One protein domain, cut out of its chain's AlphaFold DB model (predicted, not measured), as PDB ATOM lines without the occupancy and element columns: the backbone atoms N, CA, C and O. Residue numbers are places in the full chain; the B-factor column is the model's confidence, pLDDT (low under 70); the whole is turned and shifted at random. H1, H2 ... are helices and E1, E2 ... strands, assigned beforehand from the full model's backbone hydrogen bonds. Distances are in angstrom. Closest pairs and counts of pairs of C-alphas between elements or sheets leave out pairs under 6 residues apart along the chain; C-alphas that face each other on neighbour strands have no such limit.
ATOM      1  N   ASP A 464      11.627 -22.993 -26.006       86.94
ATOM      2  CA  ASP A 464      11.501 -23.760 -24.763       86.94
ATOM      3  C   ASP A 464      11.481 -25.280 -24.968       86.94
ATOM      4  O   ASP A 464      11.559 -26.010 -23.976       86.94
ATOM      5  N   ASP A 465      11.405 -25.750 -26.218       87.94
ATOM      6  CA  ASP A 465      11.445 -27.176 -26.528       87.94
ATOM      7  C   ASP A 465      12.788 -27.762 -26.088       87.94
ATOM      8  O   ASP A 465      13.852 -27.161 -26.287       87.94
ATOM      9  N   SER A 466      12.731 -28.950 -25.482       90.50
ATOM     10  CA  SER A 466      13.927 -29.714 -25.156       90.50
ATOM     11  C   SER A 466      14.175 -30.770 -26.222       90.50
ATOM     12  O   SER A 466      13.283 -31.548 -26.566       90.50
ATOM     13  N   LEU A 467      15.396 -30.776 -26.741       92.25
ATOM     14  CA  LEU A 467      15.861 -31.691 -27.772       92.25
ATOM     15  C   LEU A 467      16.936 -32.610 -27.186       92.25
ATOM     16  O   LEU A 467      17.590 -32.267 -26.199       92.25
ATOM     17  N   VAL A 468      17.143 -33.765 -27.809       91.44
ATOM     18  CA  VAL A 468      18.200 -34.724 -27.463       91.44
ATOM     19  C   VAL A 468      18.650 -35.477 -28.720       91.44
ATOM     20  O   VAL A 468      17.873 -35.659 -29.650       91.44
ATOM     21  N   ALA A 469      19.913 -35.892 -28.793       90.19
ATOM     22  CA  ALA A 469      20.448 -36.659 -29.914       90.19
ATOM     23  C   ALA A 469      19.887 -38.089 -29.941       90.19
ATOM     24  O   ALA A 469      19.850 -38.769 -28.912       90.19
ATOM     25  N   THR A 470      19.520 -38.580 -31.120       88.12
ATOM     26  CA  THR A 470      19.125 -39.985 -31.299       88.12
ATOM     27  C   THR A 470      20.359 -40.896 -31.336       88.12
ATOM     28  O   THR A 470      21.499 -40.438 -31.466       88.12
ATOM     29  N   ASP A 471      20.144 -42.213 -31.328       83.19
ATOM     30  CA  ASP A 471      21.177 -43.191 -31.688       83.19
ATOM     31  C   ASP A 471      21.808 -42.903 -33.059       83.19
ATOM     32  O   ASP A 471      23.009 -43.099 -33.239       83.19
ATOM     33  N   ARG A 472      21.029 -42.393 -34.022       85.38
ATOM     34  CA  ARG A 472      21.527 -41.996 -35.344       85.38
ATOM     35  C   ARG A 472      22.396 -40.738 -35.275       85.38
ATOM     36  O   ARG A 472      23.424 -40.677 -35.945       85.38
ATOM     37  N   GLY A 473      22.047 -39.782 -34.413       87.44
ATOM     38  CA  GLY A 473      22.929 -38.672 -34.049       87.44
ATOM     39  C   GLY A 473      24.281 -39.184 -33.552       87.44
ATOM     40  O   GLY A 473      25.321 -38.797 -34.085       87.44
ATOM     41  N   PHE A 474      24.281 -40.142 -32.617       83.56
ATOM     42  CA  PHE A 474      25.517 -40.793 -32.165       83.56
ATOM     43  C   PHE A 474      26.259 -41.502 -33.302       83.56
ATOM     44  O   PHE A 474      27.478 -41.379 -33.378       83.56
ATOM     45  N   ARG A 475      25.560 -42.184 -34.223       80.81
ATOM     46  CA  ARG A 475      26.194 -42.832 -35.384       80.81
ATOM     47  C   ARG A 475      26.939 -41.848 -36.291       80.81
ATOM     48  O   ARG A 475      28.046 -42.169 -36.732       80.81
ATOM     49  N   VAL A 476      26.374 -40.663 -36.530       84.12
ATOM     50  CA  VAL A 476      26.998 -39.591 -37.330       84.12
ATOM     51  C   VAL A 476      28.141 -38.901 -36.572       84.12
ATOM     52  O   VAL A 476      29.181 -38.613 -37.163       84.12
ATOM     53  N   LEU A 477      28.004 -38.691 -35.257       82.19
ATOM     54  CA  LEU A 477      29.082 -38.160 -34.411       82.19
ATOM     55  C   LEU A 477      30.285 -39.121 -34.343       82.19
ATOM     56  O   LEU A 477      31.426 -38.684 -34.466       82.19
ATOM     57  N   LEU A 478      30.028 -40.426 -34.218       75.12
ATOM     58  CA  LEU A 478      31.031 -41.498 -34.178       75.12
ATOM     59  C   LEU A 478      31.547 -41.929 -35.566       75.12
ATOM     60  O   LEU A 478      32.267 -42.920 -35.670       75.12
ATOM     61  N   MET A 479      31.195 -41.206 -36.637       74.62
ATOM     62  CA  MET A 479      31.643 -41.465 -38.018       74.62
ATOM     63  C   MET A 479      31.292 -42.856 -38.581       74.62
ATOM     64  O   MET A 479      31.851 -43.276 -39.593       74.62
ATOM     65  N   SER A 480      30.344 -43.550 -37.953       72.81
ATOM     66  CA  SER A 480      29.832 -44.864 -38.376       72.81
ATOM     67  C   SER A 480      28.758 -44.793 -39.461       72.81
ATOM     68  O   SER A 480      28.460 -45.783 -40.122       72.81
ATOM     69  N   GLU A 481      28.182 -43.609 -39.638       78.50
ATOM     70  CA  GLU A 481      27.234 -43.277 -40.687       78.50
ATOM     71  C   GLU A 481      27.653 -41.914 -41.245       78.50
ATOM     72  O   GLU A 481      27.947 -40.988 -40.485       78.50
ATOM     73  N   LYS A 482      27.751 -41.787 -42.569       74.00
ATOM     74  CA  LYS A 482      28.355 -40.613 -43.224       74.00
ATOM     75  C   LYS A 482      27.477 -39.367 -43.124       74.00
ATOM     76  O   LYS A 482      27.989 -38.249 -43.226       74.00
ATOM     77  N   GLY A 483      26.175 -39.581 -42.930       70.12
ATOM     78  CA  GLY A 483      25.143 -38.561 -43.043       70.12
ATOM     79  C   GLY A 483      24.925 -38.133 -44.498       70.12
ATOM     80  O   GLY A 483      25.797 -38.260 -45.356       70.12
ATOM     81  N   PHE A 484      23.746 -37.583 -44.769       77.56
ATOM     82  CA  PHE A 484      23.401 -36.990 -46.058       77.56
ATOM     83  C   PHE A 484      23.023 -35.520 -45.865       77.56
ATOM     84  O   PHE A 484      22.486 -35.173 -44.821       77.56
ATOM     85  N   PHE A 485      23.279 -34.678 -46.868       79.12
ATOM     86  CA  PHE A 485      22.651 -33.369 -47.055       79.12
ATOM     87  C   PHE A 485      22.728 -32.968 -48.534       79.12
ATOM     88  O   PHE A 485      23.649 -33.365 -49.249       79.12
ATOM     89  N   PHE A 486      21.775 -32.151 -48.985       79.12
ATOM     90  CA  PHE A 486      21.751 -31.597 -50.340       79.12
ATOM     91  C   PHE A 486      22.889 -30.589 -50.555       79.12
ATOM     92  O   PHE A 486      23.089 -29.691 -49.733       79.12
ATOM     93  N   SER A 487      23.602 -30.672 -51.683       78.06
ATOM     94  CA  SER A 487      24.728 -29.775 -51.987       78.06
ATOM     95  C   SER A 487      24.317 -28.297 -52.025       78.06
ATOM     96  O   SER A 487      25.081 -27.428 -51.597       78.06
ATOM     97  N   GLN A 488      23.075 -28.004 -52.425       78.75
ATOM     98  CA  GLN A 488      22.493 -26.656 -52.461       78.75
ATOM     99  C   GLN A 488      22.320 -26.025 -51.067       78.75
ATOM    100  O   GLN A 488      22.111 -24.812 -50.977       78.75
ATOM    101  N   LEU A 489      22.402 -26.819 -49.991       82.62
ATOM    102  CA  LEU A 489      22.275 -26.384 -48.594       82.62
ATOM    103  C   LEU A 489      23.619 -26.263 -47.863       82.62
ATOM    104  O   LEU A 489      23.634 -25.839 -46.713       82.62
ATOM    105  N   SER A 490      24.745 -26.563 -48.518       78.12
ATOM    106  CA  SER A 490      26.106 -26.543 -47.936       78.12
ATOM    107  C   SER A 490      26.575 -25.197 -47.349       78.12
ATOM    108  O   SER A 490      27.612 -25.141 -46.694       78.12
ATOM    109  N   HIS A 491      25.824 -24.116 -47.575       74.00
ATOM    110  CA  HIS A 491      26.052 -22.781 -47.008       74.00
ATOM    111  C   HIS A 491      25.203 -22.488 -45.753       74.00
ATOM    112  O   HIS A 491      25.426 -21.479 -45.093       74.00
ATOM    113  N   LEU A 492      24.231 -23.353 -45.435       74.44
ATOM    114  CA  LEU A 492      23.399 -23.316 -44.223       74.44
ATOM    115  C   LEU A 492      23.711 -24.495 -43.290       74.44
ATOM    116  O   LEU A 492      23.619 -24.353 -42.072       74.44
ATOM    117  N   LEU A 493      24.077 -25.643 -43.870       82.75
ATOM    118  CA  LEU A 493      24.401 -26.895 -43.193       82.75
ATOM    119  C   LEU A 493      25.885 -27.221 -43.393       82.75
ATOM    120  O   LEU A 493      26.296 -27.606 -44.490       82.75
ATOM    121  N   ASP A 494      26.678 -27.120 -42.328       82.19
ATOM    122  CA  ASP A 494      28.064 -27.584 -42.309       82.19
ATOM    123  C   ASP A 494      28.262 -28.762 -41.337       82.19
ATOM    124  O   ASP A 494      27.542 -28.935 -40.350       82.19
ATOM    125  N   LYS A 495      29.263 -29.599 -41.630       82.00
ATOM    126  CA  LYS A 495      29.514 -30.846 -40.891       82.00
ATOM    127  C   LYS A 495      30.016 -30.636 -39.460       82.00
ATOM    128  O   LYS A 495      29.914 -31.574 -38.671       82.00
ATOM    129  N   ASN A 496      30.569 -29.473 -39.126       82.88
ATOM    130  CA  ASN A 496      31.079 -29.206 -37.785       82.88
ATOM    131  C   ASN A 496      29.925 -28.762 -36.887       82.88
ATOM    132  O   ASN A 496      29.658 -29.451 -35.909       82.88
ATOM    133  N   SER A 497      29.129 -27.769 -37.304       85.62
ATOM    134  CA  SER A 497      27.912 -27.353 -36.591       85.62
ATOM    135  C   SER A 497      26.957 -28.519 -36.318       85.62
ATOM    136  O   SER A 497      26.434 -28.634 -35.211       85.62
ATOM    137  N   ILE A 498      26.760 -29.429 -37.284       88.50
ATOM    138  CA  ILE A 498      25.947 -30.643 -37.079       88.50
ATOM    139  C   ILE A 498      26.526 -31.507 -35.946       88.50
ATOM    140  O   ILE A 498      25.785 -31.914 -35.052       88.50
ATOM    141  N   ARG A 499      27.840 -31.781 -35.945       86.12
ATOM    142  CA  ARG A 499      28.477 -32.568 -34.876       86.12
ATOM    143  C   ARG A 499      28.452 -31.844 -33.537       86.12
ATOM    144  O   ARG A 499      28.179 -32.492 -32.536       86.12
ATOM    145  N   ASP A 500      28.693 -30.541 -33.502       87.31
ATOM    146  CA  ASP A 500      28.761 -29.758 -32.266       87.31
ATOM    147  C   ASP A 500      27.379 -29.599 -31.616       87.31
ATOM    148  O   ASP A 500      27.250 -29.690 -30.392       87.31
ATOM    149  N   VAL A 501      26.318 -29.502 -32.422       90.62
ATOM    150  CA  VAL A 501      24.931 -29.601 -31.944       90.62
ATOM    151  C   VAL A 501      24.616 -31.014 -31.435       90.62
ATOM    152  O   VAL A 501      24.033 -31.134 -30.361       90.62
ATOM    153  N   ILE A 502      25.047 -32.090 -32.114       88.75
ATOM    154  CA  ILE A 502      24.872 -33.470 -31.604       88.75
ATOM    155  C   ILE A 502      25.639 -33.683 -30.288       88.75
ATOM    156  O   ILE A 502      25.077 -34.255 -29.357       88.75
ATOM    157  N   ARG A 503      26.890 -33.207 -30.187       84.81
ATOM    158  CA  ARG A 503      27.720 -33.231 -28.968       84.81
ATOM    159  C   ARG A 503      27.000 -32.577 -27.799       84.81
ATOM    160  O   ARG A 503      26.868 -33.181 -26.737       84.81
ATOM    161  N   LYS A 504      26.489 -31.360 -28.008       87.38
ATOM    162  CA  LYS A 504      25.748 -30.625 -26.979       87.38
ATOM    163  C   LYS A 504      24.438 -31.329 -26.607       87.38
ATOM    164  O   LYS A 504      24.087 -31.358 -25.434       87.38
ATOM    165  N   LEU A 505      23.773 -31.964 -27.574       89.06
ATOM    166  CA  LEU A 505      22.532 -32.724 -27.387       89.06
ATOM    167  C   LEU A 505      22.731 -34.188 -26.955       89.06
ATOM    168  O   LEU A 505      21.770 -34.962 -26.945       89.06
ATOM    169  N   VAL A 506      23.936 -34.609 -26.551       81.88
ATOM    170  CA  VAL A 506      24.125 -35.941 -25.951       81.88
ATOM    171  C   VAL A 506      23.224 -36.110 -24.721       81.88
ATOM    172  O   VAL A 506      22.583 -37.156 -24.565       81.88
ATOM    173  N   THR A 507      23.100 -35.073 -23.897       80.62
ATOM    174  CA  THR A 507      22.051 -34.918 -22.879       80.62
ATOM    175  C   THR A 507      20.921 -34.015 -23.390       80.62
ATOM    176  O   THR A 507      21.164 -33.211 -24.288       80.62
ATOM    177  N   PRO A 508      19.695 -34.109 -22.839       87.38
ATOM    178  CA  PRO A 508      18.630 -33.166 -23.167       87.38
ATOM    179  C   PRO A 508      19.027 -31.717 -22.858       87.38
ATOM    180  O   PRO A 508      19.425 -31.408 -21.738       87.38
ATOM    181  N   GLU A 509      18.882 -30.833 -23.840       89.25
ATOM    182  CA  GLU A 509      19.120 -29.386 -23.723       89.25
ATOM    183  C   GLU A 509      17.904 -28.624 -24.260       89.25
ATOM    184  O   GLU A 509      17.052 -29.206 -24.937       89.25
ATOM    185  N   LYS A 510      17.805 -27.321 -23.978       90.69
ATOM    186  CA  LYS A 510      16.784 -26.445 -24.575       90.69
ATOM    187  C   LYS A 510      17.309 -25.710 -25.802       90.69
ATOM    188  O   LYS A 510      18.456 -25.263 -25.822       90.69
ATOM    189  N   VAL A 511      16.429 -25.461 -26.775       90.19
ATOM    190  CA  VAL A 511      16.743 -24.637 -27.959       90.19
ATOM    191  C   VAL A 511      17.288 -23.252 -27.565       90.19
ATOM    192  O   VAL A 511      18.265 -22.790 -28.152       90.19
ATOM    193  N   CYS A 512      16.744 -22.617 -26.517       88.69
ATOM    194  CA  CYS A 512      17.219 -21.319 -26.021       88.69
ATOM    195  C   CYS A 512      18.667 -21.304 -25.496       88.69
ATOM    196  O   CYS A 512      19.262 -20.229 -25.401       88.69
ATOM    197  N   ASP A 513      19.236 -22.460 -25.150       87.56
ATOM    198  CA  ASP A 513      20.621 -22.584 -24.696       87.56
ATOM    199  C   ASP A 513      21.582 -22.872 -25.858       87.56
ATOM    200  O   ASP A 513      22.705 -22.361 -25.852       87.56
ATOM    201  N   LEU A 514      21.113 -23.564 -26.904       88.62
ATOM    202  CA  LEU A 514      21.842 -23.745 -28.169       88.62
ATOM    203  C   LEU A 514      22.042 -22.422 -28.930       88.62
ATOM    204  O   LEU A 514      23.051 -22.253 -29.611       88.62
ATOM    205  N   GLU A 515      21.145 -21.440 -28.763       86.00
ATOM    206  CA  GLU A 515      21.284 -20.084 -29.336       86.00
ATOM    207  C   GLU A 515      22.599 -19.374 -28.967       86.00
ATOM    208  O   GLU A 515      22.964 -18.396 -29.612       86.00
ATOM    209  N   LYS A 516      23.309 -19.829 -27.929       81.62
ATOM    210  CA  LYS A 516      24.605 -19.271 -27.510       81.62
ATOM    211  C   LYS A 516      25.762 -19.714 -28.413       81.62
ATOM    212  O   LYS A 516      26.817 -19.091 -28.378       81.62
ATOM    213  N   MET A 517      25.570 -20.779 -29.195       82.25
ATOM    214  CA  MET A 517      26.580 -21.359 -30.090       82.25
ATOM    215  C   MET A 517      26.556 -20.743 -31.499       82.25
ATOM    216  O   MET A 517      27.537 -20.867 -32.223       82.25
ATOM    217  N   PHE A 518      25.462 -20.074 -31.892       80.50
ATOM    218  CA  PHE A 518      25.238 -19.609 -33.267       80.50
ATOM    219  C   PHE A 518      25.025 -18.087 -33.336       80.50
ATOM    220  O   PHE A 518      24.185 -17.557 -32.606       80.50
ATOM    221  N   PRO A 519      25.738 -17.362 -34.224       70.56
ATOM    222  CA  PRO A 519      25.560 -15.918 -34.385       70.56
ATOM    223  C   PRO A 519      24.270 -15.555 -35.140       70.56
ATOM    224  O   PRO A 519      23.713 -14.484 -34.900       70.56
ATOM    225  N   ASP A 520      23.785 -16.438 -36.020       78.00
ATOM    226  CA  ASP A 520      22.486 -16.331 -36.689       78.00
ATOM    227  C   ASP A 520      21.507 -17.356 -36.093       78.00
ATOM    228  O   ASP A 520      21.789 -18.556 -36.021       78.00
ATOM    229  N   LYS A 521      20.345 -16.870 -35.650       78.44
ATOM    230  CA  LYS A 521      19.299 -17.692 -35.033       78.44
ATOM    231  C   LYS A 521      18.388 -18.348 -36.062       78.44
ATOM    232  O   LYS A 521      17.929 -19.458 -35.816       78.44
ATOM    233  N   GLU A 522      18.164 -17.713 -37.208       72.81
ATOM    234  CA  GLU A 522      17.356 -18.287 -38.288       72.81
ATOM    235  C   GLU A 522      18.080 -19.515 -38.864       72.81
ATOM    236  O   GLU A 522      17.471 -20.568 -39.059       72.81
ATOM    237  N   GLN A 523      19.411 -19.432 -39.015       81.06
ATOM    238  CA  GLN A 523      20.242 -20.579 -39.396       81.06
ATOM    239  C   GLN A 523      20.156 -21.726 -38.372       81.06
ATOM    240  O   GLN A 523      20.044 -22.883 -38.775       81.06
ATOM    241  N   LEU A 524      20.152 -21.434 -37.064       86.81
ATOM    242  CA  LEU A 524      19.985 -22.461 -36.026       86.81
ATOM    243  C   LEU A 524      18.598 -23.125 -36.083       86.81
ATOM    244  O   LEU A 524      18.507 -24.348 -35.996       86.81
ATOM    245  N   PHE A 525      17.517 -22.361 -36.253       86.44
ATOM    246  CA  PHE A 525      16.164 -22.927 -36.350       86.44
ATOM    247  C   PHE A 525      15.971 -23.784 -37.613       86.44
ATOM    248  O   PHE A 525      15.331 -24.842 -37.540       86.44
ATOM    249  N   PHE A 526      16.585 -23.395 -38.739       87.50
ATOM    250  CA  PHE A 526      16.682 -24.241 -39.930       87.50
ATOM    251  C   PHE A 526      17.474 -25.526 -39.650       87.50
ATOM    252  O   PHE A 526      16.962 -26.620 -39.887       87.50
ATOM    253  N   LEU A 527      18.685 -25.406 -39.090       90.25
ATOM    254  CA  LEU A 527      19.570 -26.531 -38.770       90.25
ATOM    255  C   LEU A 527      18.892 -27.549 -37.843       90.25
ATOM    256  O   LEU A 527      18.904 -28.738 -38.144       90.25
ATOM    257  N   LEU A 528      18.252 -27.107 -36.757       91.81
ATOM    258  CA  LEU A 528      17.560 -28.001 -35.820       91.81
ATOM    259  C   LEU A 528      16.361 -28.705 -36.462       91.81
ATOM    260  O   LEU A 528      16.171 -29.899 -36.247       91.81
ATOM    261  N   SER A 529      15.583 -28.004 -37.290       89.56
ATOM    262  CA  SER A 529      14.455 -28.614 -38.010       89.56
ATOM    263  C   SER A 529      14.930 -29.617 -39.054       89.56
ATOM    264  O   SER A 529      14.359 -30.696 -39.190       89.56
ATOM    265  N   TRP A 530      16.033 -29.319 -39.736       92.00
ATOM    266  CA  TRP A 530      16.675 -30.259 -40.641       92.00
ATOM    267  C   TRP A 530      17.216 -31.492 -39.888       92.00
ATOM    268  O   TRP A 530      16.949 -32.626 -40.281       92.00
ATOM    269  N   MET A 531      17.884 -31.307 -38.745       92.88
ATOM    270  CA  MET A 531      18.388 -32.407 -37.908       92.88
ATOM    271  C   MET A 531      17.264 -33.265 -37.303       92.88
ATOM    272  O   MET A 531      17.445 -34.477 -37.173       92.88
ATOM    273  N   LEU A 532      16.103 -32.674 -36.989       91.19
ATOM    274  CA  LEU A 532      14.870 -33.387 -36.624       91.19
ATOM    275  C   LEU A 532      14.322 -34.197 -37.811       91.19
ATOM    276  O   LEU A 532      14.050 -35.387 -37.666       91.19
ATOM    277  N   LYS A 533      14.211 -33.591 -39.004       91.25
ATOM    278  CA  LYS A 533      13.742 -34.260 -40.235       91.25
ATOM    279  C   LYS A 533      14.607 -35.467 -40.607       91.25
ATOM    280  O   LYS A 533      14.087 -36.493 -41.035       91.25
ATOM    281  N   TYR A 534      15.920 -35.350 -40.415       90.56
ATOM    282  CA  TYR A 534      16.890 -36.421 -40.649       90.56
ATOM    283  C   TYR A 534      17.140 -37.303 -39.415       90.56
ATOM    284  O   TYR A 534      18.044 -38.140 -39.434       90.56
ATOM    285  N   GLN A 535      16.316 -37.173 -38.368       89.31
ATOM    286  CA  GLN A 535      16.304 -38.054 -37.199       89.31
ATOM    287  C   GLN A 535      17.663 -38.135 -36.476       89.31
ATOM    288  O   GLN A 535      17.983 -39.149 -35.862       89.31
ATOM    289  N   LEU A 536      18.489 -37.087 -36.560       90.88
ATOM    290  CA  LEU A 536      19.759 -36.968 -35.827       90.88
ATOM    291  C   LEU A 536      19.520 -36.518 -34.378       90.88
ATOM    292  O   LEU A 536      20.303 -36.828 -33.480       90.88
ATOM    293  N   ILE A 537      18.421 -35.795 -34.165       92.25
ATOM    294  CA  ILE A 537      17.920 -35.339 -32.870       92.25
ATOM    295  C   ILE A 537      16.404 -35.575 -32.809       92.25
ATOM    296  O   ILE A 537      15.751 -35.708 -33.843       92.25
ATOM    297  N   GLU A 538      15.858 -35.631 -31.602       90.62
ATOM    298  CA  GLU A 538      14.442 -35.843 -31.294       90.62
ATOM    299  C   GLU A 538      13.994 -34.919 -30.150       90.62
ATOM    300  O   GLU A 538      14.821 -34.312 -29.464       90.62
ATOM    301  N   PHE A 539      12.682 -34.809 -29.924       89.00
ATOM    302  CA  PHE A 539      12.140 -34.114 -28.753       89.00
ATOM    303  C   PHE A 539      12.311 -34.976 -27.497       89.00
ATOM    304  O   PHE A 539      11.911 -36.142 -27.470       89.00
ATOM    305  N   ALA A 540      12.868 -34.403 -26.432       83.81
ATOM    306  CA  ALA A 540      13.125 -35.127 -25.196       83.81
ATOM    307  C   ALA A 540      11.817 -35.432 -24.439       83.81
ATOM    308  O   ALA A 540      11.175 -34.540 -23.883       83.81
TER     309      ALA A 540
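Overview. This is residues 464 to 540 of the 1127 residues of an uncharacterized protein of Endozoicomonas numazuensis (UniProt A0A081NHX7). Two helices, H2 and H4, are set crosswise at the middle, and their last turns pack on a small ribbon of two strands, E1 and E2, from near the two ends of the printed part. The short helices H1 and H3 lie toward opposite ends of the body, and a long loop, residues 478 to 494, runs round the outside from H1 to H2. The printed part has 77 residues, with four named helices and two named strands in the order E1 H1 H2 H3 H4 E2; the sheet is E1 - E2, antiparallel, and the class is mostly helix. It is compact, with a radius of gyration of the C-alphas of 11.4 A and spans of 29 by 26 by 18 A.

Arrangement. Start at E1, residues 466 to 469, whose antiparallel neighbour is E2, residues 537 to 539, at 147 degrees between their directions. Look for N 468 and O 538, 2.9 A apart, and N 538 and O 468, 2.8 A apart, both within hydrogen-bond range. Residues 466 to 467 of E1 also pair, antiparallel, with residues 509 to 510. Next comes H1, residues 471 to 477, which touches H2, residues 495 to 504; their closest C-alphas, those of Leu 477 and Arg 499, are 5.6 A apart, at a steep tilt of 51 degrees, opposite ways. The closest C-alphas of E1 and H2, those of Ala 469 and Ile 502, are 5.7 A apart. H3, residues 511 to 514, is close to H2 but not clearly touching, with the closest C-alphas, of Val 501 and Leu 514, 7.6 A apart. H4, residues 521 to 533, is also close to H2 but not clearly touching; the closest C-alphas, of Ile 498 and Leu 527, are 7.8 A apart, and the lines are about perpendicular at 82 degrees. The closest C-alphas of H4 and E2, those of Met 531 and Ile 537, are 5.8 A apart. H3 and H4 are near each other, with 8 pairs of C-alphas within 10 A, while H1 is apart from both. In H1, H2 and H4 every O i to N i+4 pair is within hydrogen-bond range; H3 is too short for such a pair.

Along the chain. Find C-alpha 466 at (13.927, -29.714, -25.156); from there E1 runs 10.6 A to C-alpha 469. H1 spans 9.8 A, and H2 spans 14.4 A from C-alpha 495 at (29.514, -30.846, -40.891). After the four residues of H3, H4 runs 18.2 A. E2 ends at C-alpha 539, at (12.140, -34.114, -28.753).

Size, cuts and confidence. The farthest C-alphas, of Asp 464 and Ser 480, are 31.1 A apart. The printed part has no cut, and the link from H1 to H2, 17 residues, is long. The mean pLDDT of the printed part is 84.4, and no printed residue is under 70.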